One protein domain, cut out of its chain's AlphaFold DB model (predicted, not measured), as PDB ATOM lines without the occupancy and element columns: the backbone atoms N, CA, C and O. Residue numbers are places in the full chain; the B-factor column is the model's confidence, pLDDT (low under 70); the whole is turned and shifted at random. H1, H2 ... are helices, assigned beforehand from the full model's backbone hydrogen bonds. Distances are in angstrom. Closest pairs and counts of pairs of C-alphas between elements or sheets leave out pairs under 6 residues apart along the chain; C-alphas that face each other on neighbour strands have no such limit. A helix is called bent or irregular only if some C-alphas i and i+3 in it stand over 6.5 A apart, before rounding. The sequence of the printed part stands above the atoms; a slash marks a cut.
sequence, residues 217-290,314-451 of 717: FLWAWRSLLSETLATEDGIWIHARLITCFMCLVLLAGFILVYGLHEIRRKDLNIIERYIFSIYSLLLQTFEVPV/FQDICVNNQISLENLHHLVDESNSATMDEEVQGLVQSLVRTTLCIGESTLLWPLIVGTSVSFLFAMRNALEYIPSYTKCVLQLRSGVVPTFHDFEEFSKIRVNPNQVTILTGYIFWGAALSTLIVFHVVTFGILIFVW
ATOM      1  N   PHE A 217     158.039  96.386 152.054       95.81
ATOM      2  CA  PHE A 217     157.412  97.687 152.354       95.81
ATOM      3  C   PHE A 217     156.447  97.617 153.547       95.81
ATOM      4  O   PHE A 217     156.605  98.347 154.526       95.81
ATOM      5  N   LEU A 218     155.472  96.702 153.485       96.19
ATOM      6  CA  LEU A 218     154.489  96.513 154.555       96.19
ATOM      7  C   LEU A 218     155.133  95.967 155.831       96.19
ATOM      8  O   LEU A 218     154.752  96.375 156.926       96.19
ATOM      9  N   TRP A 219     156.124  95.083 155.689       96.38
ATOM     10  CA  TRP A 219     156.870  94.536 156.820       96.38
ATOM     11  C   TRP A 219     157.589  95.650 157.585       96.38
ATOM     12  O   TRP A 219     157.377  95.788 158.780       96.38
ATOM     13  N   ALA A 220     158.341  96.519 156.905       96.44
ATOM     14  CA  ALA A 220     159.109  97.574 157.562       96.44
ATOM     15  C   ALA A 220     158.211  98.575 158.303       96.44
ATOM     16  O   ALA A 220     158.514  98.954 159.433       96.44
ATOM     17  N   TRP A 221     157.079  98.964 157.709       96.50
ATOM     18  CA  TRP A 221     156.107  99.835 158.376       96.50
ATOM     19  C   TRP A 221     155.419  99.149 159.555       96.50
ATOM     20  O   TRP A 221     155.297  99.753 160.622       96.50
ATOM     21  N   ARG A 222     155.021  97.880 159.410       96.25
ATOM     22  CA  ARG A 222     154.457  97.090 160.511       96.25
ATOM     23  C   ARG A 222     155.459  96.947 161.655       96.25
ATOM     24  O   ARG A 222     155.084  97.168 162.807       96.25
ATOM     25  N   SER A 223     156.716  96.637 161.357       95.12
ATOM     26  CA  SER A 223     157.783  96.477 162.348       95.12
ATOM     27  C   SER A 223     158.156  97.802 163.016       95.12
ATOM     28  O   SER A 223     158.439  97.844 164.212       95.12
ATOM     29  N   LEU A 224     158.103  98.916 162.280       93.75
ATOM     30  CA  LEU A 224     158.293 100.246 162.854       93.75
ATOM     31  C   LEU A 224     157.160 100.607 163.826       93.75
ATOM     32  O   LEU A 224     157.429 101.044 164.945       93.75
ATOM     33  N   LEU A 225     155.901 100.420 163.416       93.31
ATOM     34  CA  LEU A 225     154.727 100.779 164.219       93.31
ATOM     35  C   LEU A 225     154.548  99.885 165.454       93.31
ATOM     36  O   LEU A 225     154.070 100.359 166.481       93.31
ATOM     37  N   SER A 226     154.947  98.615 165.368       93.88
ATOM     38  CA  SER A 226     154.924  97.666 166.491       93.88
ATOM     39  C   SER A 226     156.143  97.769 167.416       93.88
ATOM     40  O   SER A 226     156.222  97.047 168.403       93.88
ATOM     41  N   GLU A 227     157.087  98.667 167.122       90.75
ATOM     42  CA  GLU A 227     158.383  98.801 167.801       90.75
ATOM     43  C   GLU A 227     159.302  97.562 167.709       90.75
ATOM     44  O   GLU A 227     160.411  97.600 168.255       90.75
ATOM     45  N   THR A 228     158.920  96.493 166.997       94.12
ATOM     46  CA  THR A 228     159.754  95.285 166.820       94.12
ATOM     47  C   THR A 228     161.037  95.605 166.059       94.12
ATOM     48  O   THR A 228     162.105  95.105 166.400       94.12
ATOM     49  N   LEU A 229     160.992  96.566 165.131       94.19
ATOM     50  CA  LEU A 229     162.169  96.998 164.376       94.19
ATOM     51  C   LEU A 229     163.304  97.496 165.294       94.19
ATOM     52  O   LEU A 229     164.483  97.218 165.074       94.19
ATOM     53  N   ALA A 230     162.954  98.217 166.359       91.44
ATOM     54  CA  ALA A 230     163.930  98.722 167.319       91.44
ATOM     55  C   ALA A 230     164.229  97.715 168.440       91.44
ATOM     56  O   ALA A 230     165.357  97.677 168.927       91.44
ATOM     57  N   THR A 231     163.228  96.944 168.879       89.81
ATOM     58  CA  THR A 231     163.311  96.091 170.079       89.81
ATOM     59  C   THR A 231     163.695  94.646 169.813       89.81
ATOM     60  O   THR A 231     164.206  94.017 170.731       89.81
ATOM     61  N   GLU A 232     163.484  94.133 168.606       92.56
ATOM     62  CA  GLU A 232     163.849  92.780 168.183       92.56
ATOM     63  C   GLU A 232     165.006  92.844 167.185       92.56
ATOM     64  O   GLU A 232     166.035  92.198 167.386       92.56
ATOM     65  N   ASP A 233     164.899  93.692 166.156       91.19
ATOM     66  CA  ASP A 233     165.914  93.779 165.100       91.19
ATOM     67  C   ASP A 233     167.105  94.673 165.451       91.19
ATOM     68  O   ASP A 233     168.190  94.526 164.867       91.19
ATOM     69  N   GLY A 234     166.933  95.584 166.410       91.25
ATOM     70  CA  GLY A 234     167.953  96.563 166.786       91.25
ATOM     71  C   GLY A 234     168.287  97.502 165.627       91.25
ATOM     72  O   GLY A 234     169.442  97.890 165.452       91.25
ATOM     73  N   ILE A 235     167.307  97.787 164.768       93.25
ATOM     74  CA  ILE A 235     167.424  98.760 163.686       93.25
ATOM     75  C   ILE A 235     166.902 100.086 164.209       93.25
ATOM     76  O   ILE A 235     165.751 100.229 164.623       93.25
ATOM     77  N   TRP A 236     167.791 101.069 164.199       90.06
ATOM     78  CA  TRP A 236     167.499 102.387 164.711       90.06
ATOM     79  C   TRP A 236     167.320 103.384 163.575       90.06
ATOM     80  O   TRP A 236     168.261 103.657 162.835       90.06
ATOM     81  N   ILE A 237     166.127 103.970 163.464       91.62
ATOM     82  CA  ILE A 237     165.877 105.024 162.481       91.62
ATOM     83  C   ILE A 237     166.514 106.321 162.973       91.62
ATOM     84  O   ILE A 237     166.186 106.854 164.035       91.62
ATOM     85  N   HIS A 238     167.436 106.845 162.179       88.38
ATOM     86  CA  HIS A 238     168.112 108.092 162.484       88.38
ATOM     87  C   HIS A 238     167.202 109.312 162.458       88.38
ATOM     88  O   HIS A 238     166.326 109.441 161.605       88.38
ATOM     89  N   ALA A 239     167.510 110.278 163.332       85.25
ATOM     90  CA  ALA A 239     166.825 111.566 163.372       85.25
ATOM     91  C   ALA A 239     166.850 112.272 162.009       85.25
ATOM     92  O   ALA A 239     165.834 112.821 161.605       85.25
ATOM     93  N   ARG A 240     167.963 112.192 161.262       88.44
ATOM     94  CA  ARG A 240     168.055 112.767 159.911       88.44
ATOM     95  C   ARG A 240     167.020 112.168 158.961       88.44
ATOM     96  O   ARG A 240     166.351 112.920 158.260       88.44
ATOM     97  N   LEU A 241     166.855 110.846 158.968       91.12
ATOM     98  CA  LEU A 241     165.881 110.161 158.118       91.12
ATOM     99  C   LEU A 241     164.441 110.521 158.508       91.12
ATOM    100  O   LEU A 241     163.621 110.771 157.630       91.12
ATOM    101  N   ILE A 242     164.150 110.623 159.810       89.44
ATOM    102  CA  ILE A 242     162.845 111.090 160.311       89.44
ATOM    103  C   ILE A 242     162.586 112.533 159.865       89.44
ATOM    104  O   ILE A 242     161.501 112.838 159.379       89.44
ATOM    105  N   THR A 243     163.577 113.416 159.987       86.44
ATOM    106  CA  THR A 243     163.477 114.801 159.516       86.44
ATOM    107  C   THR A 243     163.211 114.847 158.014       86.44
ATOM    108  O   THR A 243     162.301 115.551 157.593       86.44
ATOM    109  N   CYS A 244     163.931 114.056 157.211       90.19
ATOM    110  CA  CYS A 244     163.687 113.954 155.771       90.19
ATOM    111  C   CYS A 244     162.255 113.498 155.482       90.19
ATOM    112  O   CYS A 244     161.555 114.157 154.721       90.19
ATOM    113  N   PHE A 245     161.794 112.428 156.133       93.00
ATOM    114  CA  PHE A 245     160.421 111.940 156.010       93.00
ATOM    115  C   PHE A 245     159.396 113.047 156.295       93.00
ATOM    116  O   PHE A 245     158.499 113.275 155.487       93.00
ATOM    117  N   MET A 246     159.562 113.787 157.395       88.62
ATOM    118  CA  MET A 246     158.663 114.889 157.745       88.62
ATOM    119  C   MET A 246     158.703 116.019 156.713       88.62
ATOM    120  O   MET A 246     157.649 116.509 156.315       88.62
ATOM    121  N   CYS A 247     159.890 116.404 156.233       87.62
ATOM    122  CA  CYS A 247     160.022 117.412 155.180       87.62
ATOM    123  C   CYS A 247     159.310 116.987 153.889       87.62
ATOM    124  O   CYS A 247     158.680 117.819 153.245       87.62
ATOM    125  N   LEU A 248     159.361 115.702 153.528       91.88
ATOM    126  CA  LEU A 248     158.679 115.174 152.345       91.88
ATOM    127  C   LEU A 248     157.158 115.123 152.513       91.88
ATOM    128  O   LEU A 248     156.429 115.436 151.575       91.88
ATOM    129  N   VAL A 249     156.665 114.782 153.704       92.38
ATOM    130  CA  VAL A 249     155.228 114.852 154.016       92.38
ATOM    131  C   VAL A 249     154.732 116.298 153.951       92.38
ATOM    132  O   VAL A 249     153.670 116.557 153.386       92.38
ATOM    133  N   LEU A 250     155.506 117.250 154.479       88.06
ATOM    134  CA  LEU A 250     155.192 118.678 154.397       88.06
ATOM    135  C   LEU A 250     155.222 119.187 152.952       88.06
ATOM    136  O   LEU A 250     154.327 119.926 152.557       88.06
ATOM    137  N   LEU A 251     156.196 118.749 152.153       89.12
ATOM    138  CA  LEU A 251     156.261 119.037 150.721       89.12
ATOM    139  C   LEU A 251     155.023 118.507 149.983       89.12
ATOM    140  O   LEU A 251     154.421 119.241 149.204       89.12
ATOM    141  N   ALA A 252     154.604 117.269 150.256       92.44
ATOM    142  CA  ALA A 252     153.383 116.709 149.684       92.44
ATOM    143  C   ALA A 252     152.156 117.549 150.080       92.44
ATOM    144  O   ALA A 252     151.381 117.966 149.219       92.44
ATOM    145  N   GLY A 253     152.009 117.864 151.371       88.56
ATOM    146  CA  GLY A 253     150.936 118.732 151.862       88.56
ATOM    147  C   GLY A 253     150.932 120.106 151.189       88.56
ATOM    148  O   GLY A 253     149.871 120.598 150.813       88.56
ATOM    149  N   PHE A 254     152.109 120.693 150.965       87.44
ATOM    150  CA  PHE A 254     152.242 121.951 150.244       87.44
ATOM    151  C   PHE A 254     151.772 121.843 148.793       87.44
ATOM    152  O   PHE A 254     150.953 122.658 148.382       87.44
ATOM    153  N   ILE A 255     152.228 120.836 148.039       88.31
ATOM    154  CA  ILE A 255     151.809 120.619 146.642       88.31
ATOM    155  C   ILE A 255     150.282 120.548 146.547       88.31
ATOM    156  O   ILE A 255     149.690 121.159 145.659       88.31
ATOM    157  N   LEU A 256     149.640 119.847 147.487       91.69
ATOM    158  CA  LEU A 256     148.187 119.732 147.536       91.69
ATOM    159  C   LEU A 256     147.511 121.076 147.847       91.69
ATOM    160  O   LEU A 256     146.635 121.502 147.101       91.69
ATOM    161  N   VAL A 257     147.912 121.755 148.928       88.31
ATOM    162  CA  VAL A 257     147.289 123.021 149.358       88.31
ATOM    163  C   VAL A 257     147.500 124.122 148.323       88.31
ATOM    164  O   VAL A 257     146.549 124.808 147.961       88.31
ATOM    165  N   TYR A 258     148.726 124.274 147.823       87.25
ATOM    166  CA  TYR A 258     149.060 125.264 146.806       87.25
ATOM    167  C   TYR A 258     148.370 124.958 145.478       87.25
ATOM    168  O   TYR A 258     147.791 125.854 144.874       87.25
ATOM    169  N   GLY A 259     148.353 123.692 145.049       87.19
ATOM    170  CA  GLY A 259     147.642 123.295 143.838       87.19
ATOM    171  C   GLY A 259     146.143 123.593 143.922       87.19
ATOM    172  O   GLY A 259     145.595 124.192 143.003       87.19
ATOM    173  N   LEU A 260     145.490 123.270 145.046       86.94
ATOM    174  CA  LEU A 260     144.081 123.612 145.287       86.94
ATOM    175  C   LEU A 260     143.844 125.127 145.354       86.94
ATOM    176  O   LEU A 260     142.817 125.609 144.876       86.94
ATOM    177  N   HIS A 261     144.780 125.882 145.932       87.44
ATOM    178  CA  HIS A 261     144.710 127.341 145.968       87.44
ATOM    179  C   HIS A 261     144.787 127.947 144.563       87.44
ATOM    180  O   HIS A 261     143.966 128.795 144.226       87.44
ATOM    181  N   GLU A 262     145.718 127.483 143.730       85.31
ATOM    182  CA  GLU A 262     145.866 127.940 142.345       85.31
ATOM    183  C   GLU A 262     144.669 127.559 141.473       85.31
ATOM    184  O   GLU A 262     144.225 128.366 140.658       85.31
ATOM    185  N   ILE A 263     144.099 126.369 141.679       85.25
ATOM    186  CA  ILE A 263     142.835 125.967 141.050       85.25
ATOM    187  C   ILE A 263     141.733 126.975 141.405       85.25
ATOM    188  O   ILE A 263     141.153 127.591 140.515       85.25
ATOM    189  N   ARG A 264     141.533 127.243 142.702       85.44
ATOM    190  CA  ARG A 264     140.518 128.194 143.177       85.44
ATOM    191  C   ARG A 264     140.747 129.620 142.666       85.44
ATOM    192  O   ARG A 264     139.786 130.318 142.355       85.44
ATOM    193  N   ARG A 265     142.001 130.081 142.613       82.25
ATOM    194  CA  ARG A 265     142.355 131.421 142.118       82.25
ATOM    195  C   ARG A 265     142.014 131.568 140.638       82.25
ATOM    196  O   ARG A 265     141.502 132.609 140.236       82.25
ATOM    197  N   LYS A 266     142.285 130.537 139.835       77.88
ATOM    198  CA  LYS A 266     141.931 130.540 138.414       77.88
ATOM    199  C   LYS A 266     140.423 130.543 138.217       77.88
ATOM    200  O   LYS A 266     139.964 131.358 137.429       77.88
ATOM    201  N   ASP A 267     139.680 129.741 138.976       76.69
ATOM    202  CA  ASP A 267     138.213 129.740 138.916       76.69
ATOM    203  C   ASP A 267     137.631 131.142 139.196       76.69
ATOM    204  O   ASP A 267     136.735 131.592 138.491       76.69
ATOM    205  N   LEU A 268     138.188 131.883 140.164       71.94
ATOM    206  CA  LEU A 268     137.755 133.254 140.478       71.94
ATOM    207  C   LEU A 268     138.076 134.263 139.366       71.94
ATOM    208  O   LEU A 268     137.197 135.012 138.950       71.94
ATOM    209  N   ASN A 269     139.306 134.259 138.846       72.56
ATOM    210  CA  ASN A 269     139.693 135.160 137.751       72.56
ATOM    211  C   ASN A 269     138.890 134.887 136.468       72.56
ATOM    212  O   ASN A 269     138.673 135.787 135.656       72.56
ATOM    213  N   ILE A 270     138.490 133.631 136.266       65.25
ATOM    214  CA  ILE A 270     137.618 133.220 135.169       65.25
ATOM    215  C   ILE A 270     136.228 133.839 135.352       65.25
ATOM    216  O   ILE A 270     135.736 134.488 134.431       65.25
ATOM    217  N   ILE A 271     135.646 133.743 136.552       60.59
ATOM    218  CA  ILE A 271     134.359 134.380 136.878       60.59
ATOM    219  C   ILE A 271     134.418 135.902 136.654       60.59
ATOM    220  O   ILE A 271     133.492 136.470 136.082       60.59
ATOM    221  N   GLU A 272     135.509 136.573 137.032       65.50
ATOM    222  CA  GLU A 272     135.662 138.020 136.810       65.50
ATOM    223  C   GLU A 272     135.725 138.395 135.322       65.50
ATOM    224  O   GLU A 272     135.036 139.320 134.887       65.50
ATOM    225  N   ARG A 273     136.497 137.660 134.508       68.50
ATOM    226  CA  ARG A 273     136.538 137.887 133.050       68.50
ATOM    227  C   ARG A 273     135.200 137.594 132.385       68.50
ATOM    228  O   ARG A 273     134.838 138.281 131.433       68.50
ATOM    229  N   TYR A 274     134.473 136.605 132.891       59.53
ATOM    230  CA  TYR A 274     133.138 136.257 132.426       59.53
ATOM    231  C   TYR A 274     132.140 137.389 132.682       59.53
ATOM    232  O   TYR A 274     131.454 137.821 131.756       59.53
ATOM    233  N   ILE A 275     132.125 137.936 133.903       63.78
ATOM    234  CA  ILE A 275     131.303 139.103 134.249       63.78
ATOM    235  C   ILE A 275     131.659 140.281 133.338       63.78
ATOM    236  O   ILE A 275     130.764 140.896 132.767       63.78
ATOM    237  N   PHE A 276     132.951 140.549 133.128       66.88
ATOM    238  CA  PHE A 276     133.400 141.642 132.265       66.88
ATOM    239  C   PHE A 276     132.973 141.457 130.800       66.88
ATOM    240  O   PHE A 276     132.487 142.400 130.183       66.88
ATOM    241  N   SER A 277     133.096 140.241 130.253       63.44
ATOM    242  CA  SER A 277     132.720 139.947 128.864       63.44
ATOM    243  C   SER A 277     131.210 140.027 128.638       63.44
ATOM    244  O   SER A 277     130.780 140.494 127.584       63.44
ATOM    245  N   ILE A 278     130.399 139.596 129.610       61.97
ATOM    246  CA  ILE A 278     128.942 139.772 129.564       61.97
ATOM    247  C   ILE A 278     128.595 141.253 129.627       61.97
ATOM    248  O   ILE A 278     127.804 141.726 128.816       61.97
ATOM    249  N   TYR A 279     129.221 141.999 130.537       65.38
ATOM    250  CA  TYR A 279     128.968 143.427 130.693       65.38
ATOM    251  C   TYR A 279     129.326 144.211 129.423       65.38
ATOM    252  O   TYR A 279     128.545 145.050 128.980       65.38
ATOM    253  N   SER A 280     130.456 143.891 128.778       67.69
ATOM    254  CA  SER A 280     130.844 144.507 127.505       67.69
ATOM    255  C   SER A 280     129.889 144.158 126.365       67.69
ATOM    256  O   SER A 280     129.582 145.023 125.551       67.69
ATOM    257  N   LEU A 281     129.396 142.914 126.315       59.25
ATOM    258  CA  LEU A 281     128.462 142.476 125.278       59.25
ATOM    259  C   LEU A 281     127.095 143.156 125.444       59.25
ATOM    260  O   LEU A 281     126.520 143.605 124.455       59.25
ATOM    261  N   LEU A 282     126.609 143.278 126.686       59.97
ATOM    262  CA  LEU A 282     125.380 144.001 127.033       59.97
ATOM    263  C   LEU A 282     125.498 145.487 126.666       59.97
ATOM    264  O   LEU A 282     124.630 146.025 125.988       59.97
ATOM    265  N   LEU A 283     126.609 146.142 127.017       65.19
ATOM    266  CA  LEU A 283     126.867 147.534 126.621       65.19
ATOM    267  C   LEU A 283     126.833 147.732 125.099       65.19
ATOM    268  O   LEU A 283     126.342 148.756 124.631       65.19
ATOM    269  N   GLN A 284     127.320 146.755 124.331       65.38
ATOM    270  CA  GLN A 284     127.304 146.797 122.869       65.38
ATOM    271  C   GLN A 284     125.918 146.550 122.263       65.38
ATOM    272  O   GLN A 284     125.608 147.114 121.220       65.38
ATOM    273  N   THR A 285     125.095 145.702 122.885       58.75
ATOM    274  CA  THR A 285     123.773 145.327 122.350       58.75
ATOM    275  C   THR A 285     122.682 146.330 122.684       58.75
ATOM    276  O   THR A 285     121.743 146.466 121.909       58.75
ATOM    277  N   PHE A 286     122.794 147.046 123.803       57.84
ATOM    278  CA  PHE A 286     121.735 147.955 124.238       57.84
ATOM    279  C   PHE A 286     121.806 149.364 123.642       57.84
ATOM    280  O   PHE A 286     120.955 150.171 124.003       57.84
ATOM    281  N   GLU A 287     122.783 149.671 122.768       52.41
ATOM    282  CA  GLU A 287     123.027 151.025 122.226       52.41
ATOM    283  C   GLU A 287     122.764 152.115 123.276       52.41
ATOM    284  O   GLU A 287     122.161 153.149 122.991       52.41
ATOM    285  N   VAL A 288     123.162 151.876 124.534       49.47
ATOM    286  CA  VAL A 288     123.020 152.907 125.555       49.47
ATOM    287  C   VAL A 288     123.925 154.025 125.063       49.47
ATOM    288  O   VAL A 288     125.124 153.768 124.908       49.47
ATOM    289  N   PRO A 289     123.392 155.218 124.745       45.56
ATOM    290  CA  PRO A 289     124.210 156.299 124.240       45.56
ATOM    291  C   PRO A 289     125.203 156.632 125.346       45.56
ATOM    292  O   PRO A 289     124.861 157.269 126.342       45.56
ATOM    293  N   VAL A 290     126.430 156.134 125.196       48.81
ATOM    294  CA  VAL A 290     127.551 156.562 126.015       48.81
ATOM    295  C   VAL A 290     127.609 158.068 125.787       48.81
ATOM    296  O   VAL A 290     127.677 158.484 124.627       48.81
ATOM    297  N   PHE A 314     134.067 151.289 139.072       46.38
ATOM    298  CA  PHE A 314     133.637 149.888 138.994       46.38
ATOM    299  C   PHE A 314     133.474 149.249 140.381       46.38
ATOM    300  O   PHE A 314     132.504 148.527 140.604       46.38
ATOM    301  N   GLN A 315     134.374 149.534 141.328       51.84
ATOM    302  CA  GLN A 315     134.225 149.108 142.721       51.84
ATOM    303  C   GLN A 315     133.016 149.766 143.383       51.84
ATOM    304  O   GLN A 315     132.262 149.062 144.039       51.84
ATOM    305  N   ASP A 316     132.759 151.056 143.171       50.81
ATOM    306  CA  ASP A 316     131.579 151.723 143.731       50.81
ATOM    307  C   ASP A 316     130.272 151.205 143.113       50.81
ATOM    308  O   ASP A 316     129.277 151.096 143.827       50.81
ATOM    309  N   ILE A 317     130.257 150.810 141.835       51.06
ATOM    310  CA  ILE A 317     129.085 150.192 141.195       51.06
ATOM    311  C   ILE A 317     128.885 148.751 141.690       51.06
ATOM    312  O   ILE A 317     127.769 148.396 142.051       51.06
ATOM    313  N   CYS A 318     129.934 147.931 141.774       46.38
ATOM    314  CA  CYS A 318     129.827 146.535 142.222       46.38
ATOM    315  C   CYS A 318     129.653 146.376 143.744       46.38
ATOM    316  O   CYS A 318     129.078 145.384 144.189       46.38
ATOM    317  N   VAL A 319     130.156 147.312 144.556       48.94
ATOM    318  CA  VAL A 319     130.045 147.269 146.026       48.94
ATOM    319  C   VAL A 319     128.747 147.923 146.505       48.94
ATOM    320  O   VAL A 319     128.160 147.423 147.464       48.94
ATOM    321  N   ASN A 320     128.251 148.979 145.841       45.12
ATOM    322  CA  ASN A 320     126.967 149.592 146.216       45.12
ATOM    323  C   ASN A 320     125.760 148.927 145.551       45.12
ATOM    324  O   ASN A 320     124.703 148.854 146.176       45.12
ATOM    325  N   ASN A 321     125.900 148.382 144.341       43.59
ATOM    326  CA  ASN A 321     124.868 147.532 143.768       43.59
ATOM    327  C   ASN A 321     125.245 146.082 144.061       43.59
ATOM    328  O   ASN A 321     125.955 145.442 143.288       43.59
ATOM    329  N   GLN A 322     124.726 145.537 145.165       41.25
ATOM    330  CA  GLN A 322     124.481 144.097 145.261       41.25
ATOM    331  C   GLN A 322     123.525 143.711 144.123       41.25
ATOM    332  O   GLN A 322     122.321 143.557 144.323       41.25
ATOM    333  N   ILE A 323     124.038 143.593 142.900       46.50
ATOM    334  CA  ILE A 323     123.324 142.971 141.797       46.50
ATOM    335  C   ILE A 323     123.356 141.487 142.138       46.50
ATOM    336  O   ILE A 323     124.268 140.753 141.757       46.50
ATOM    337  N   SER A 324     122.406 141.062 142.973       49.16
ATOM    338  CA  SER A 324     122.148 139.645 143.167       49.16
ATOM    339  C   SER A 324     121.844 139.049 141.794       49.16
ATOM    340  O   SER A 324     121.302 139.717 140.910       49.16
ATOM    341  N   LEU A 325     122.201 137.783 141.603       46.03
ATOM    342  CA  LEU A 325     121.920 137.038 140.375       46.03
ATOM    343  C   LEU A 325     120.432 137.146 139.944       46.03
ATOM    344  O   LEU A 325     120.123 137.041 138.761       46.03
ATOM    345  N   GLU A 326     119.527 137.411 140.896       50.06
ATOM    346  CA  GLU A 326     118.104 137.707 140.677       50.06
ATOM    347  C   GLU A 326     117.856 139.000 139.883       50.06
ATOM    348  O   GLU A 326     117.001 139.003 139.002       50.06
ATOM    349  N   ASN A 327     118.619 140.073 140.111       50.88
ATOM    350  CA  ASN A 327     118.468 141.323 139.353       50.88
ATOM    351  C   ASN A 327     118.966 141.183 137.908       50.88
ATOM    352  O   ASN A 327     118.440 141.831 137.006       50.88
ATOM    353  N   LEU A 328     119.945 140.304 137.668       47.88
ATOM    354  CA  LEU A 328     120.385 139.971 136.312       47.88
ATOM    355  C   LEU A 328     119.306 139.174 135.560       47.88
ATOM    356  O   LEU A 328     119.068 139.428 134.384       47.88
ATOM    357  N   HIS A 329     118.614 138.258 136.247       55.94
ATOM    358  CA  HIS A 329     117.441 137.570 135.700       55.94
ATOM    359  C   HIS A 329     116.305 138.548 135.379       55.94
ATOM    360  O   HIS A 329     115.712 138.453 134.309       55.94
ATOM    361  N   HIS A 330     116.063 139.536 136.245       56.38
ATOM    362  CA  HIS A 330     115.020 140.539 136.031       56.38
ATOM    363  C   HIS A 330     115.316 141.472 134.842       56.38
ATOM    364  O   HIS A 330     114.395 141.850 134.127       56.38
ATOM    365  N   LEU A 331     116.590 141.796 134.584       54.25
ATOM    366  CA  LEU A 331     117.017 142.556 133.398       54.25
ATOM    367  C   LEU A 331     116.904 141.744 132.098       54.25
ATOM    368  O   LEU A 331     116.576 142.304 131.055       54.25
ATOM    369  N   VAL A 332     117.144 140.429 132.149       57.62
ATOM    370  CA  VAL A 332     116.896 139.523 131.011       57.62
ATOM    371  C   VAL A 332     115.393 139.384 130.746       57.62
ATOM    372  O   VAL A 332     114.967 139.403 129.593       57.62
ATOM    373  N   ASP A 333     114.574 139.317 131.795       59.06
ATOM    374  CA  ASP A 333     113.115 139.267 131.667       59.06
ATOM    375  C   ASP A 333     112.517 140.611 131.209       59.06
ATOM    376  O   ASP A 333     111.567 140.618 130.426       59.06
ATOM    377  N   GLU A 334     113.101 141.752 131.592       58.91
ATOM    378  CA  GLU A 334     112.738 143.062 131.033       58.91
ATOM    379  C   GLU A 334     113.188 143.215 129.575       58.91
ATOM    380  O   GLU A 334     112.436 143.768 128.769       58.91
ATOM    381  N   SER A 335     114.345 142.672 129.177       53.56
ATOM    382  CA  SER A 335     114.767 142.704 127.768       53.56
ATOM    383  C   SER A 335     113.909 141.810 126.870       53.56
ATOM    384  O   SER A 335     113.800 142.096 125.681       53.56
ATOM    385  N   ASN A 336     113.260 140.776 127.415       52.94
ATOM    386  CA  ASN A 336     112.261 139.970 126.702       52.94
ATOM    387  C   ASN A 336     110.968 140.753 126.391       52.94
ATOM    388  O   ASN A 336     110.158 140.297 125.586       52.94
ATOM    389  N   SER A 337     110.754 141.917 127.020       52.38
ATOM    390  CA  SER A 337     109.587 142.779 126.773       52.38
ATOM    391  C   SER A 337     109.809 143.834 125.681       52.38
ATOM    392  O   SER A 337     108.842 144.365 125.131       52.38
ATOM    393  N   ALA A 338     111.067 144.109 125.323       54.59
ATOM    394  CA  ALA A 338     111.417 144.908 124.158       54.59
ATOM    395  C   ALA A 338     111.547 143.979 122.943       54.59
ATOM    396  O   ALA A 338     112.127 142.905 123.046       54.59
ATOM    397  N   THR A 339     111.000 144.378 121.794       60.62
ATOM    398  CA  THR A 339     111.038 143.633 120.525       60.62
ATOM    399  C   THR A 339     112.469 143.524 119.979       60.62
ATOM    400  O   THR A 339     112.809 144.167 118.988       60.62
ATOM    401  N   MET A 340     113.341 142.766 120.641       52.94
ATOM    402  CA  MET A 340     114.570 142.276 120.032       52.94
ATOM    403  C   MET A 340     114.210 141.134 119.090       52.94
ATOM    404  O   MET A 340     113.431 140.251 119.452       52.94
ATOM    405  N   ASP A 341     114.782 141.152 117.888       68.25
ATOM    406  CA  ASP A 341     114.632 140.059 116.934       68.25
ATOM    407  C   ASP A 341     115.068 138.733 117.573       68.25
ATOM    408  O   ASP A 341     116.162 138.614 118.136       68.25
ATOM    409  N   GLU A 342     114.211 137.720 117.441       73.56
ATOM    410  CA  GLU A 342     114.402 136.342 117.922       73.56
ATOM    411  C   GLU A 342     115.759 135.759 117.462       73.56
ATOM    412  O   GLU A 342     116.393 134.948 118.142       73.56
ATOM    413  N   GLU A 343     116.252 136.247 116.322       68.25
ATOM    414  CA  GLU A 343     117.531 135.891 115.714       68.25
ATOM    415  C   GLU A 343     118.740 136.366 116.543       68.25
ATOM    416  O   GLU A 343     119.716 135.627 116.703       68.25
ATOM    417  N   VAL A 344     118.663 137.556 117.149       66.00
ATOM    418  CA  VAL A 344     119.729 138.111 117.999       66.00
ATOM    419  C   VAL A 344     119.780 137.374 119.335       66.00
ATOM    420  O   VAL A 344     120.868 137.033 119.804       66.00
ATOM    421  N   GLN A 345     118.626 137.030 119.915       69.88
ATOM    422  CA  GLN A 345     118.578 136.195 121.122       69.88
ATOM    423  C   GLN A 345     119.155 134.799 120.879       69.88
ATOM    424  O   GLN A 345     119.933 134.301 121.701       69.88
ATOM    425  N   GLY A 346     118.834 134.182 119.738       76.44
ATOM    426  CA  GLY A 346     119.395 132.893 119.338       76.44
ATOM    427  C   GLY A 346     120.912 132.948 119.149       76.44
ATOM    428  O   GLY A 346     121.628 132.059 119.624       76.44
ATOM    429  N   LEU A 347     121.424 134.010 118.519       69.50
ATOM    430  CA  LEU A 347     122.857 134.205 118.305       69.50
ATOM    431  C   LEU A 347     123.598 134.431 119.627       69.50
ATOM    432  O   LEU A 347     124.621 133.792 119.856       69.50
ATOM    433  N   VAL A 348     123.070 135.272 120.521       69.44
ATOM    434  CA  VAL A 348     123.672 135.544 121.836       69.44
ATOM    435  C   VAL A 348     123.653 134.290 122.707       69.44
ATOM    436  O   VAL A 348     124.688 133.934 123.263       69.44
ATOM    437  N   GLN A 349     122.544 133.547 122.774       71.81
ATOM    438  CA  GLN A 349     122.507 132.279 123.513       71.81
ATOM    439  C   GLN A 349     123.454 131.230 122.925       71.81
ATOM    440  O   GLN A 349     124.089 130.493 123.680       71.81
ATOM    441  N   SER A 350     123.576 131.159 121.597       70.44
ATOM    442  CA  SER A 350     124.514 130.262 120.920       70.44
ATOM    443  C   SER A 350     125.964 130.650 121.213       70.44
ATOM    444  O   SER A 350     126.750 129.802 121.634       70.44
ATOM    445  N   LEU A 351     126.319 131.934 121.092       64.25
ATOM    446  CA  LEU A 351     127.663 132.437 121.368       64.25
ATOM    447  C   LEU A 351     128.026 132.229 122.841       64.25
ATOM    448  O   LEU A 351     129.083 131.683 123.140       64.25
ATOM    449  N   VAL A 352     127.123 132.569 123.764       65.75
ATOM    450  CA  VAL A 352     127.306 132.373 125.207       65.75
ATOM    451  C   VAL A 352     127.500 130.889 125.519       65.75
ATOM    452  O   VAL A 352     128.478 130.536 126.169       65.75
ATOM    453  N   ARG A 353     126.660 129.994 124.982       64.31
ATOM    454  CA  ARG A 353     126.763 128.541 125.216       64.31
ATOM    455  C   ARG A 353     128.029 127.926 124.603       64.31
ATOM    456  O   ARG A 353     128.606 127.014 125.192       64.31
ATOM    457  N   THR A 354     128.480 128.423 123.452       57.81
ATOM    458  CA  THR A 354     129.672 127.908 122.753       57.81
ATOM    459  C   THR A 354     130.963 128.413 123.403       57.81
ATOM    460  O   THR A 354     131.916 127.653 123.551       57.81
ATOM    461  N   THR A 355     130.975 129.664 123.876       56.47
ATOM    462  CA  THR A 355     132.129 130.258 124.572       56.47
ATOM    463  C   THR A 355     132.257 129.724 126.009       56.47
ATOM    464  O   THR A 355     133.373 129.483 126.461       56.47
ATOM    465  N   LEU A 356     131.133 129.436 126.688       53.38
ATOM    466  CA  LEU A 356     131.090 128.854 128.043       53.38
ATOM    467  C   LEU A 356     131.576 127.400 128.125       53.38
ATOM    468  O   LEU A 356     132.151 127.000 129.133       53.38
ATOM    469  N   CYS A 357     131.322 126.576 127.107       55.03
ATOM    470  CA  CYS A 357     131.522 125.126 127.236       55.03
ATOM    471  C   CYS A 357     132.898 124.617 126.780       55.03
ATOM    472  O   CYS A 357     133.251 123.488 127.113       55.03
ATOM    473  N   ILE A 358     133.662 125.389 125.998       55.69
ATOM    474  CA  ILE A 358     134.775 124.823 125.208       55.69
ATOM    475  C   ILE A 358     136.160 125.256 125.722       55.69
ATOM    476  O   ILE A 358     137.116 124.489 125.617       55.69
ATOM    477  N   GLY A 359     136.293 126.427 126.354       59.16
ATOM    478  CA  GLY A 359     137.604 126.938 126.781       59.16
ATOM    479  C   GLY A 359     138.075 126.458 128.158       59.16
ATOM    480  O   GLY A 359     139.230 126.071 128.330       59.16
ATOM    481  N   GLU A 360     137.200 126.471 129.162       63.56
ATOM    482  CA  GLU A 360     137.638 126.614 130.562       63.56
ATOM    483  C   GLU A 360     137.845 125.283 131.295       63.56
ATOM    484  O   GLU A 360     138.826 125.111 132.026       63.56
ATOM    485  N   SER A 361     137.010 124.278 131.016       74.50
ATOM    486  CA  SER A 361     137.204 122.925 131.551       74.50
ATOM    487  C   SER A 361     138.482 122.262 131.028       74.50
ATOM    488  O   SER A 361     138.991 121.327 131.650       74.50
ATOM    489  N   THR A 362     139.028 122.734 129.901       81.50
ATOM    490  CA  THR A 362     140.163 122.077 129.242       81.50
ATOM    491  C   THR A 362     141.483 122.237 129.997       81.50
ATOM    492  O   THR A 362     142.311 121.328 129.952       81.50
ATOM    493  N   LEU A 363     141.671 123.337 130.737       83.81
ATOM    494  CA  LEU A 363     142.885 123.593 131.528       83.81
ATOM    495  C   LEU A 363     142.750 123.129 132.986       83.81
ATOM    496  O   LEU A 363     143.736 122.709 133.599       83.81
ATOM    497  N   LEU A 364     141.535 123.185 133.534       87.00
ATOM    498  CA  LEU A 364     141.254 122.853 134.929       87.00
ATOM    499  C   LEU A 364     141.506 121.366 135.231       87.00
ATOM    500  O   LEU A 364     142.205 121.037 136.192       87.00
ATOM    501  N   TRP A 365     141.004 120.460 134.386       89.44
ATOM    502  CA  TRP A 365     141.168 119.013 134.578       89.44
ATOM    503  C   TRP A 365     142.634 118.544 134.586       89.44
ATOM    504  O   TRP A 365     143.011 117.846 135.534       89.44
ATOM    505  N   PRO A 366     143.490 118.925 133.612       92.44
ATOM    506  CA  PRO A 366     144.918 118.616 133.666       92.44
ATOM    507  C   PRO A 366     145.584 119.075 134.962       92.44
ATOM    508  O   PRO A 366     146.398 118.338 135.514       92.44
ATOM    509  N   LEU A 367     145.227 120.264 135.464       90.44
ATOM    510  CA  LEU A 367     145.801 120.820 136.687       90.44
ATOM    511  C   LEU A 367     145.385 120.007 137.921       90.44
ATOM    512  O   LEU A 367     146.247 119.609 138.700       90.44
ATOM    513  N   ILE A 368     144.093 119.687 138.063       92.12
ATOM    514  CA  ILE A 368     143.569 118.861 139.166       92.12
ATOM    515  C   ILE A 368     144.242 117.487 139.183       92.12
ATOM    516  O   ILE A 368     144.726 117.037 140.229       92.12
ATOM    517  N   VAL A 369     144.292 116.812 138.032       95.12
ATOM    518  CA  VAL A 369     144.884 115.473 137.933       95.12
ATOM    519  C   VAL A 369     146.393 115.537 138.157       95.12
ATOM    520  O   VAL A 369     146.925 114.741 138.928       95.12
ATOM    521  N   GLY A 370     147.080 116.512 137.558       94.94
ATOM    522  CA  GLY A 370     148.511 116.736 137.741       94.94
ATOM    523  C   GLY A 370     148.888 116.957 139.204       94.94
ATOM    524  O   GLY A 370     149.772 116.269 139.722       94.94
ATOM    525  N   THR A 371     148.190 117.859 139.900       93.75
ATOM    526  CA  THR A 371     148.389 118.123 141.333       93.75
ATOM    527  C   THR A 371     148.132 116.870 142.166       93.75
ATOM    528  O   THR A 371     148.945 116.532 143.026       93.75
ATOM    529  N   SER A 372     147.046 116.145 141.890       95.50
ATOM    530  CA  SER A 372     146.687 114.930 142.631       95.50
ATOM    531  C   SER A 372     147.736 113.828 142.468       95.50
ATOM    532  O   SER A 372     148.171 113.228 143.451       95.50
ATOM    533  N   VAL A 373     148.201 113.585 141.237       96.94
ATOM    534  CA  VAL A 373     149.238 112.582 140.959       96.94
ATOM    535  C   VAL A 373     150.576 112.993 141.573       96.94
ATOM    536  O   VAL A 373     151.242 112.156 142.178       96.94
ATOM    537  N   SER A 374     150.954 114.271 141.488       95.62
ATOM    538  CA  SER A 374     152.182 114.784 142.110       95.62
ATOM    539  C   SER A 374     152.156 114.657 143.636       95.62
ATOM    540  O   SER A 374     153.135 114.208 144.230       95.62
ATOM    541  N   PHE A 375     151.016 114.943 144.274       96.56
ATOM    542  CA  PHE A 375     150.810 114.725 145.708       96.56
ATOM    543  C   PHE A 375     150.987 113.252 146.100       96.56
ATOM    544  O   PHE A 375     151.759 112.940 147.012       96.56
ATOM    545  N   LEU A 376     150.310 112.335 145.401       96.88
ATOM    546  CA  LEU A 376     150.424 110.896 145.660       96.88
ATOM    547  C   LEU A 376     151.856 110.400 145.445       96.88
ATOM    548  O   LEU A 376     152.351 109.575 146.213       96.88
ATOM    549  N   PHE A 377     152.542 110.933 144.437       97.00
ATOM    550  CA  PHE A 377     153.932 110.613 144.151       97.00
ATOM    551  C   PHE A 377     154.887 111.127 145.240       97.00
ATOM    552  O   PHE A 377     155.750 110.379 145.704       97.00
ATOM    553  N   ALA A 378     154.695 112.357 145.722       95.69
ATOM    554  CA  ALA A 378     155.449 112.919 146.842       95.69
ATOM    555  C   ALA A 378     155.258 112.083 148.117       95.69
ATOM    556  O   ALA A 378     156.228 111.748 148.802       95.69
ATOM    557  N   MET A 379     154.016 111.681 148.398       96.50
ATOM    558  CA  MET A 379     153.684 110.830 149.539       96.50
ATOM    559  C   MET A 379     154.308 109.436 149.411       96.50
ATOM    560  O   MET A 379     154.875 108.922 150.375       96.50
ATOM    561  N   ARG A 380     154.266 108.835 148.217       96.62
ATOM    562  CA  ARG A 380     154.940 107.564 147.929       96.62
ATOM    563  C   ARG A 380     156.438 107.661 148.215       96.62
ATOM    564  O   ARG A 380     156.955 106.825 148.952       96.62
ATOM    565  N   ASN A 381     157.115 108.688 147.697       95.44
ATOM    566  CA  ASN A 381     158.542 108.903 147.947       95.44
ATOM    567  C   ASN A 381     158.835 109.000 149.448       95.44
ATOM    568  O   ASN A 381     159.732 108.315 149.933       95.44
ATOM    569  N   ALA A 382     158.038 109.768 150.200       95.56
ATOM    570  CA  ALA A 382     158.164 109.847 151.655       95.56
ATOM    571  C   ALA A 382     158.048 108.462 152.315       95.56
ATOM    572  O   ALA A 382     158.897 108.078 153.121       95.56
ATOM    573  N   LEU A 383     157.026 107.684 151.947       95.88
ATOM    574  CA  LEU A 383     156.733 106.393 152.566       95.88
ATOM    575  C   LEU A 383     157.749 105.292 152.225       95.88
ATOM    576  O   LEU A 383     157.912 104.360 153.013       95.88
ATOM    577  N   GLU A 384     158.433 105.361 151.084       96.50
ATOM    578  CA  GLU A 384     159.370 104.319 150.652       96.50
ATOM    579  C   GLU A 384     160.780 104.435 151.265       96.50
ATOM    580  O   GLU A 384     161.528 103.451 151.237       96.50
ATOM    581  N   TYR A 385     161.178 105.583 151.831       95.25
ATOM    582  CA  TYR A 385     162.534 105.744 152.389       95.25
ATOM    583  C   TYR A 385     162.791 104.890 153.627       95.25
ATOM    584  O   TYR A 385     163.872 104.321 153.764       95.25
ATOM    585  N   ILE A 386     161.818 104.781 154.531       95.50
ATOM    586  CA  ILE A 386     161.962 103.992 155.763       95.50
ATOM    587  C   ILE A 386     162.127 102.494 155.449       95.50
ATOM    588  O   ILE A 386     163.083 101.889 155.949       95.50
ATOM    589  N   PRO A 387     161.276 101.880 154.602       97.00
ATOM    590  CA  PRO A 387     161.490 100.513 154.150       97.00
ATOM    591  C   PRO A 387     162.819 100.320 153.431       97.00
ATOM    592  O   PRO A 387     163.508  99.339 153.702       97.00
ATOM    593  N   SER A 388     163.217 101.261 152.569       96.44
ATOM    594  CA  SER A 388     164.488 101.141 151.852       96.44
ATOM    595  C   SER A 388     165.699 101.210 152.781       96.44
ATOM    596  O   SER A 388     166.590 100.366 152.704       96.44
ATOM    597  N   TYR A 389     165.695 102.142 153.738       96.62
ATOM    598  CA  TYR A 389     166.709 102.224 154.790       96.62
ATOM    599  C   TYR A 389     166.803 100.914 155.569       96.62
ATOM    600  O   TYR A 389     167.884 100.357 155.732       96.62
ATOM    601  N   THR A 390     165.656 100.386 155.996       96.25
ATOM    602  CA  THR A 390     165.582  99.140 156.763       96.25
ATOM    603  C   THR A 390     166.125  97.955 155.968       96.25
ATOM    604  O   THR A 390     166.944  97.190 156.475       96.25
ATOM    605  N   LYS A 391     165.718  97.828 154.701       96.06
ATOM    606  CA  LYS A 391     166.222  96.803 153.785       96.06
ATOM    607  C   LYS A 391     167.733  96.924 153.601       96.06
ATOM    608  O   LYS A 391     168.425  95.917 153.681       96.06
ATOM    609  N   CYS A 392     168.250  98.136 153.411       95.38
ATOM    610  CA  CYS A 392     169.680  98.370 153.247       95.38
ATOM    611  C   CYS A 392     170.469  98.001 154.515       95.38
ATOM    612  O   CYS A 392     171.471  97.298 154.416       95.38
ATOM    613  N   VAL A 393     169.985  98.367 155.709       94.75
ATOM    614  CA  VAL A 393     170.583  97.944 156.992       94.75
ATOM    615  C   VAL A 393     170.626  96.419 157.106       94.75
ATOM    616  O   VAL A 393     171.656  95.856 157.472       94.75
ATOM    617  N   LEU A 394     169.525  95.735 156.779       93.12
ATOM    618  CA  LEU A 394     169.466  94.273 156.812       93.12
ATOM    619  C   LEU A 394     170.450  93.647 155.820       93.12
ATOM    620  O   LEU A 394     171.185  92.747 156.207       93.12
ATOM    621  N   GLN A 395     170.515  94.158 154.589       92.31
ATOM    622  CA  GLN A 395     171.436  93.678 153.557       92.31
ATOM    623  C   GLN A 395     172.912  93.897 153.916       92.31
ATOM    624  O   GLN A 395     173.750  93.053 153.598       92.31
ATOM    625  N   LEU A 396     173.235  95.012 154.581       90.75
ATOM    626  CA  LEU A 396     174.578  95.291 155.093       90.75
ATOM    627  C   LEU A 396     174.954  94.316 156.213       90.75
ATOM    628  O   LEU A 396     176.043  93.750 156.205       90.75
ATOM    629  N   ARG A 397     174.036  94.066 157.152       89.06
ATOM    630  CA  ARG A 397     174.263  93.146 158.278       89.06
ATOM    631  C   ARG A 397     174.298  91.678 157.859       89.06
ATOM    632  O   ARG A 397     175.003  90.896 158.487       89.06
ATOM    633  N   SER A 398     173.550  91.296 156.824       86.50
ATOM    634  CA  SER A 398     173.549  89.934 156.281       86.50
ATOM    635  C   SER A 398     174.711  89.666 155.322       86.50
ATOM    636  O   SER A 398     174.853  88.540 154.855       86.50
ATOM    637  N   GLY A 399     175.518  90.681 154.992       84.94
ATOM    638  CA  GLY A 399     176.619  90.562 154.036       84.94
ATOM    639  C   GLY A 399     176.173  90.405 152.578       84.94
ATOM    640  O   GLY A 399     176.997  90.079 151.731       84.94
ATOM    641  N   VAL A 400     174.893  90.653 152.268       87.69
ATOM    642  CA  VAL A 400     174.386  90.660 150.880       87.69
ATOM    643  C   VAL A 400     175.022  91.802 150.094       87.69
ATOM    644  O   VAL A 400     175.331  91.650 148.916       87.69
ATOM    645  N   VAL A 401     175.235  92.945 150.750       86.81
ATOM    646  CA  VAL A 401     176.114  93.994 150.229       86.81
ATOM    647  C   VAL A 401     177.507  93.745 150.820       86.81
ATOM    648  O   VAL A 401     177.636  93.760 152.048       86.81
ATOM    649  N   PRO A 402     178.546  93.508 149.998       80.81
ATOM    650  CA  PRO A 402     179.850  93.019 150.449       80.81
ATOM    651  C   PRO A 402     180.728  94.104 151.098       80.81
ATOM    652  O   PRO A 402     181.915  94.212 150.808       80.81
ATOM    653  N   THR A 403     180.200  94.892 152.040       76.19
ATOM    654  CA  THR A 403     180.935  96.031 152.619       76.19
ATOM    655  C   THR A 403     182.141  95.650 153.462       76.19
ATOM    656  O   THR A 403     182.994  96.494 153.676       76.19
ATOM    657  N   PHE A 404     182.220  94.429 153.992       70.12
ATOM    658  CA  PHE A 404     183.378  93.991 154.788       70.12
ATOM    659  C   PHE A 404     184.319  93.056 154.027       70.12
ATOM    660  O   PHE A 404     185.444  92.841 154.473       70.12
ATOM    661  N   HIS A 405     183.863  92.497 152.905       78.31
ATOM    662  CA  HIS A 405     184.666  91.596 152.082       78.31
ATOM    663  C   HIS A 405     185.444  92.350 151.006       78.31
ATOM    664  O   HIS A 405     186.563  91.952 150.690       78.31
ATOM    665  N   ASP A 406     184.898  93.459 150.504       85.69
ATOM    666  CA  ASP A 406     185.588  94.343 149.572       85.69
ATOM    667  C   ASP A 406     186.255  95.505 150.327       85.69
ATOM    668  O   ASP A 406     185.631  96.516 150.664       85.69
ATOM    669  N   PHE A 407     187.549  95.345 150.624       85.69
ATOM    670  CA  PHE A 407     188.341  96.378 151.296       85.69
ATOM    671  C   PHE A 407     188.393  97.679 150.485       85.69
ATOM    672  O   PHE A 407     188.444  98.759 151.074       85.69
ATOM    673  N   GLU A 408     188.355  97.603 149.155       88.56
ATOM    674  CA  GLU A 408     188.447  98.778 148.300       88.56
ATOM    675  C   GLU A 408     187.153  99.597 148.367       88.56
ATOM    676  O   GLU A 408     187.205 100.799 148.649       88.56
ATOM    677  N   GLU A 409     185.987  98.962 148.206       85.44
ATOM    678  CA  GLU A 409     184.686  99.636 148.345       85.44
ATOM    679  C   GLU A 409     184.503 100.201 149.761       85.44
ATOM    680  O   GLU A 409     184.088 101.350 149.940       85.44
ATOM    681  N   PHE A 410     184.896  99.440 150.782       85.00
ATOM    682  CA  PHE A 410     184.822  99.886 152.169       85.00
ATOM    683  C   PHE A 410     185.731 101.076 152.469       85.00
ATOM    684  O   PHE A 410     185.328 102.010 153.171       85.00
ATOM    685  N   SER A 411     186.960 101.046 151.940       88.38
ATOM    686  CA  SER A 411     187.924 102.130 152.108       88.38
ATOM    687  C   SER A 411     187.365 103.419 151.537       88.38
ATOM    688  O   SER A 411     187.432 104.432 152.227       88.38
ATOM    689  N   LYS A 412     186.712 103.350 150.364       86.81
ATOM    690  CA  LYS A 412     185.998 104.474 149.767       86.81
ATOM    691  C   LYS A 412     184.987 104.983 150.787       86.81
ATOM    692  O   LYS A 412     185.187 106.093 151.273       86.81
ATOM    693  N   ILE A 413     184.009 104.164 151.207       86.00
ATOM    694  CA  ILE A 413     182.876 104.584 152.070       86.00
ATOM    695  C   ILE A 413     183.310 105.290 153.364       86.00
ATOM    696  O   ILE A 413     182.610 106.177 153.858       86.00
ATOM    697  N   ARG A 414     184.480 104.950 153.908       85.94
ATOM    698  CA  ARG A 414     185.028 105.595 155.109       85.94
ATOM    699  C   ARG A 414     185.580 107.004 154.886       85.94
ATOM    700  O   ARG A 414     185.694 107.757 155.855       85.94
ATOM    701  N   VAL A 415     185.938 107.374 153.661       85.12
ATOM    702  CA  VAL A 415     186.494 108.696 153.358       85.12
ATOM    703  C   VAL A 415     185.376 109.744 153.389       85.12
ATOM    704  O   VAL A 415     184.382 109.642 152.676       85.12
ATOM    705  N   ASN A 416     185.581 110.796 154.189       83.06
ATOM    706  CA  ASN A 416     184.711 111.973 154.328       83.06
ATOM    707  C   ASN A 416     183.315 111.721 154.940       83.06
ATOM    708  O   ASN A 416     182.304 112.062 154.316       83.06
ATOM    709  N   PRO A 417     183.216 111.277 156.210       83.50
ATOM    710  CA  PRO A 417     181.925 111.137 156.902       83.50
ATOM    711  C   PRO A 417     181.120 112.448 156.959       83.50
ATOM    712  O   PRO A 417     179.897 112.430 157.055       83.50
ATOM    713  N   ASN A 418     181.782 113.602 156.828       86.50
ATOM    714  CA  ASN A 418     181.132 114.912 156.793       86.50
ATOM    715  C   ASN A 418     180.181 115.088 155.592       86.50
ATOM    716  O   ASN A 418     179.207 115.837 155.695       86.50
ATOM    717  N   GLN A 419     180.405 114.377 154.477       88.31
ATOM    718  CA  GLN A 419     179.554 114.469 153.278       88.31
ATOM    719  C   GLN A 419     178.150 113.899 153.500       88.31
ATOM    720  O   GLN A 419     177.206 114.285 152.815       88.31
ATOM    721  N   VAL A 420     177.973 113.072 154.532       89.06
ATOM    722  CA  VAL A 420     176.673 112.532 154.936       89.06
ATOM    723  C   VAL A 420     175.676 113.645 155.315       89.06
ATOM    724  O   VAL A 420     174.465 113.468 155.214       89.06
ATOM    725  N   THR A 421     176.148 114.836 155.697       88.56
ATOM    726  CA  THR A 421     175.269 115.985 155.982       88.56
ATOM    727  C   THR A 421     174.495 116.472 154.749       88.56
ATOM    728  O   THR A 421     173.340 116.887 154.885       88.56
ATOM    729  N   ILE A 422     175.075 116.331 153.550       92.38
ATOM    730  CA  ILE A 422     174.486 116.737 152.262       92.38
ATOM    731  C   ILE A 422     173.300 115.833 151.887       92.38
ATOM    732  O   ILE A 422     172.385 116.264 151.184       92.38
ATOM    733  N   LEU A 423     173.253 114.604 152.417       92.19
ATOM    734  CA  LEU A 423     172.208 113.614 152.134       92.19
ATOM    735  C   LEU A 423     170.792 114.152 152.380       92.19
ATOM    736  O   LEU A 423     169.891 113.883 151.592       92.19
ATOM    737  N   THR A 424     170.600 114.959 153.430       90.31
ATOM    738  CA  THR A 424     169.305 115.599 153.732       90.31
ATOM    739  C   THR A 424     168.832 116.471 152.569       90.31
ATOM    740  O   THR A 424     167.667 116.418 152.179       90.31
ATOM    741  N   GLY A 425     169.751 117.259 152.002       90.12
ATOM    742  CA  GLY A 425     169.480 118.116 150.854       90.12
ATOM    743  C   GLY A 425     169.173 117.297 149.606       90.12
ATOM    744  O   GLY A 425     168.200 117.599 148.923       90.12
ATOM    745  N   TYR A 426     169.933 116.228 149.348       94.38
ATOM    746  CA  TYR A 426     169.666 115.337 148.215       94.38
ATOM    747  C   TYR A 426     168.289 114.675 148.297       94.38
ATOM    748  O   TYR A 426     167.569 114.675 147.303       94.38
ATOM    749  N   ILE A 427     167.899 114.164 149.469       94.50
ATOM    750  CA  ILE A 427     166.579 113.547 149.665       94.50
ATOM    751  C   ILE A 427     165.470 114.567 149.399       94.50
ATOM    752  O   ILE A 427     164.542 114.291 148.645       94.50
ATOM    753  N   PHE A 428     165.572 115.757 149.996       92.19
ATOM    754  CA  PHE A 428     164.542 116.782 149.860       92.19
ATOM    755  C   PHE A 428     164.435 117.319 148.427       92.19
ATOM    756  O   PHE A 428     163.361 117.266 147.829       92.19
ATOM    757  N   TRP A 429     165.541 117.809 147.860       92.75
ATOM    758  CA  TRP A 429     165.545 118.429 146.533       92.75
ATOM    759  C   TRP A 429     165.340 117.423 145.415       92.75
ATOM    760  O   TRP A 429     164.624 117.720 144.464       92.75
ATOM    761  N   GLY A 430     165.914 116.227 145.539       93.88
ATOM    762  CA  GLY A 430     165.677 115.151 144.588       93.88
ATOM    763  C   GLY A 430     164.195 114.780 144.548       93.88
ATOM    764  O   GLY A 430     163.607 114.700 143.469       93.88
ATOM    765  N   ALA A 431     163.564 114.600 145.713       93.69
ATOM    766  CA  ALA A 431     162.139 114.303 145.773       93.69
ATOM    767  C   ALA A 431     161.291 115.463 145.226       93.69
ATOM    768  O   ALA A 431     160.428 115.216 144.388       93.69
ATOM    769  N   ALA A 432     161.574 116.712 145.607       90.06
ATOM    770  CA  ALA A 432     160.876 117.889 145.084       90.06
ATOM    771  C   ALA A 432     160.968 117.990 143.557       90.06
ATOM    772  O   ALA A 432     159.943 118.095 142.878       90.06
ATOM    773  N   LEU A 433     162.173 117.857 143.002       92.81
ATOM    774  CA  LEU A 433     162.388 117.874 141.560       92.81
ATOM    775  C   LEU A 433     161.640 116.728 140.869       92.81
ATOM    776  O   LEU A 433     160.939 116.966 139.891       92.81
ATOM    777  N   SER A 434     161.712 115.506 141.407       95.06
ATOM    778  CA  SER A 434     160.982 114.358 140.851       95.06
ATOM    779  C   SER A 434     159.464 114.588 140.844       95.06
ATOM    780  O   SER A 434     158.800 114.321 139.845       95.06
ATOM    781  N   THR A 435     158.905 115.165 141.913       94.50
ATOM    782  CA  THR A 435     157.465 115.455 142.022       94.50
ATOM    783  C   THR A 435     157.008 116.542 141.058       94.50
ATOM    784  O   THR A 435     155.921 116.432 140.486       94.50
ATOM    785  N   LEU A 436     157.852 117.550 140.827       91.31
ATOM    786  CA  LEU A 436     157.609 118.622 139.868       91.31
ATOM    787  C   LEU A 436     157.678 118.099 138.429       91.31
ATOM    788  O   LEU A 436     156.818 118.420 137.612       91.31
ATOM    789  N   ILE A 437     158.652 117.243 138.116       92.50
ATOM    790  CA  ILE A 437     158.743 116.615 136.794       92.50
ATOM    791  C   ILE A 437     157.509 115.743 136.536       92.50
ATOM    792  O   ILE A 437     156.888 115.872 135.484       92.50
ATOM    793  N   VAL A 438     157.104 114.906 137.499       95.31
ATOM    794  CA  VAL A 438     155.889 114.081 137.381       95.31
ATOM    795  C   VAL A 438     154.648 114.953 137.188       95.31
ATOM    796  O   VAL A 438     153.841 114.659 136.307       95.31
ATOM    797  N   PHE A 439     154.519 116.051 137.941       94.19
ATOM    798  CA  PHE A 439     153.447 117.029 137.753       94.19
ATOM    799  C   PHE A 439     153.398 117.535 136.308       94.19
ATOM    800  O   PHE A 439     152.344 117.465 135.674       94.19
ATOM    801  N   HIS A 440     154.524 118.002 135.760       91.56
ATOM    802  CA  HIS A 440     154.564 118.534 134.399       91.56
ATOM    803  C   HIS A 440     154.299 117.468 133.342       91.56
ATOM    804  O   HIS A 440     153.522 117.726 132.431       91.56
ATOM    805  N   VAL A 441     154.885 116.276 133.463       93.81
ATOM    806  CA  VAL A 441     154.678 115.181 132.502       93.81
ATOM    807  C   VAL A 441     153.208 114.763 132.463       93.81
ATOM    808  O   VAL A 441     152.645 114.618 131.380       93.81
ATOM    809  N   VAL A 442     152.562 114.619 133.624       95.44
ATOM    810  CA  VAL A 442     151.144 114.236 133.713       95.44
ATOM    811  C   VAL A 442     150.242 115.362 133.216       95.44
ATOM    812  O   VAL A 442     149.395 115.125 132.359       95.44
ATOM    813  N   THR A 443     150.447 116.589 133.701       91.38
ATOM    814  CA  THR A 443     149.639 117.754 133.305       91.38
ATOM    815  C   THR A 443     149.748 117.998 131.806       91.38
ATOM    816  O   THR A 443     148.734 118.120 131.133       91.38
ATOM    817  N   PHE A 444     150.968 118.016 131.262       92.06
ATOM    818  CA  PHE A 444     151.207 118.218 129.835       92.06
ATOM    819  C   PHE A 444     150.662 117.062 128.997       92.06
ATOM    820  O   PHE A 444     150.055 117.302 127.958       92.06
ATOM    821  N   GLY A 445     150.814 115.819 129.466       94.06
ATOM    822  CA  GLY A 445     150.241 114.646 128.817       94.06
ATOM    823  C   GLY A 445     148.722 114.745 128.685       94.06
ATOM    824  O   GLY A 445     148.198 114.538 127.599       94.06
ATOM    825  N   ILE A 446     148.014 115.127 129.751       94.12
ATOM    826  CA  ILE A 446     146.553 115.307 129.717       94.12
ATOM    827  C   ILE A 446     146.179 116.522 128.866       94.12
ATOM    828  O   ILE A 446     145.272 116.427 128.044       94.12
ATOM    829  N   LEU A 447     146.898 117.637 129.012       90.50
ATOM    830  CA  LEU A 447     146.670 118.863 128.247       90.50
ATOM    831  C   LEU A 447     146.744 118.603 126.739       90.50
ATOM    832  O   LEU A 447     145.875 119.046 126.002       90.50
ATOM    833  N   ILE A 448     147.728 117.819 126.297       92.25
ATOM    834  CA  ILE A 448     147.893 117.371 124.911       92.25
ATOM    835  C   ILE A 448     146.602 116.735 124.367       92.25
ATOM    836  O   ILE A 448     146.216 117.029 123.235       92.25
ATOM    837  N   PHE A 449     145.904 115.914 125.158       92.50
ATOM    838  CA  PHE A 449     144.679 115.227 124.730       92.50
ATOM    839  C   PHE A 449     143.394 116.037 124.921       92.50
ATOM    840  O   PHE A 449     142.440 115.818 124.178       92.50
ATOM    841  N   VAL A 450     143.353 116.922 125.916       90.06
ATOM    842  CA  VAL A 450     142.148 117.678 126.289       90.06
ATOM    843  C   VAL A 450     142.055 119.015 125.551       90.06
ATOM    844  O   VAL A 450     140.957 119.493 125.286       90.06
ATOM    845  N   TRP A 451     143.185 119.625 125.199       90.06
ATOM    846  CA  TRP A 451     143.209 120.906 124.503       90.06
ATOM    847  C   TRP A 451     142.802 120.730 123.037       90.06
ATOM    848  O   TRP A 451     143.468 120.028 122.279       90.06
TER     849      TRP A 451
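AT A GLANCE: This is residues 217 to 290 and 314 to 451 of the 717 residues of a protein of Corethron hystrix (UniProt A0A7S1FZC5). This is a long rod of helices: H3 and H7a run side by side in opposite ways, and H9 folds back onto both in a three-helix bundle. H6 lengthens the rod toward the end where residues 314 to 334, with H4 and most of H5, stick out; H8 lies at the other end, and H1 packs across H7b. The printed part has 212 residues with nine named helices, H1 to H9 along the chain, and no named strand: all helix. It is extended, with a radius of gyration of the C-alphas of 29.6 A and spans of 95 by 35 by 31 A.

HOW THE PARTS SIT: H1, residues 217 to 225, and H2, residues 228 to 231, only just touch, only at the corner, with 3 pairs of C-alphas within 8 A, the closest Ser 223 and Leu 229 at 4.9 A. H7, residues 361 to 397, was assigned as one helix by its hydrogen bonds but is bent, C-alphas 383 and 386 being 6.6 A apart; its arms H7a, residues 361 to 383, and H7b, residues 386 to 397, stand at a shallow tilt of 33 degrees, only just short of steep. H1 touches residues 386 to 390 of H7b, about perpendicular at 86 degrees, closest at C-alphas 220 and 387, 5.1 A. H3, residues 239 to 285, touches H7a with residues 245 to 263 alone, at a shallow tilt of 7 degrees, opposite ways, closest at C-alphas 252 and 375, 5.1 A. H9, residues 417 to 450, touches H7a at a shallow tilt of 27 degrees, opposite ways, closest at C-alphas 370 and 443, 4.7 A. H3, H7a and H9 form an up-and-down bundle, each running against the one before. H6, residues 342 to 358, is near H3; H4, residues 314 to 320, H5, residues 325 to 335, and H8, residues 407 to 414, touch no helix. Every O i to N i+4 pair is within hydrogen-bond range in H1, H3, H4, H5, H7b and H8, against 12 of 13 in H6, 17 of 19 in H7a and 24 of 30 in H9; H2 is too short for one.

IN THESE COORDINATES: H1 begins at C-alpha 217, (157.412, 97.687, 152.354). H3 measures 68.4 A, H7a 33.1 A and H9 50.6 A; H9 has a kink of 32 degrees near residue 425 and ends at C-alpha 450, (142.148, 117.678, 126.289).

THE WHOLE: The C-alphas farthest apart, Thr 339 and Phe 407, are 95.7 A apart. Residues 291 to 313 are not printed, and C-alphas 290 and 314 are 15.8 A apart across the cut. Of the links that are printed whole, none is long. Mean pLDDT of the printed part is 80.0; 64 residues are under 70, among them 270 to 290 and 314 to 341.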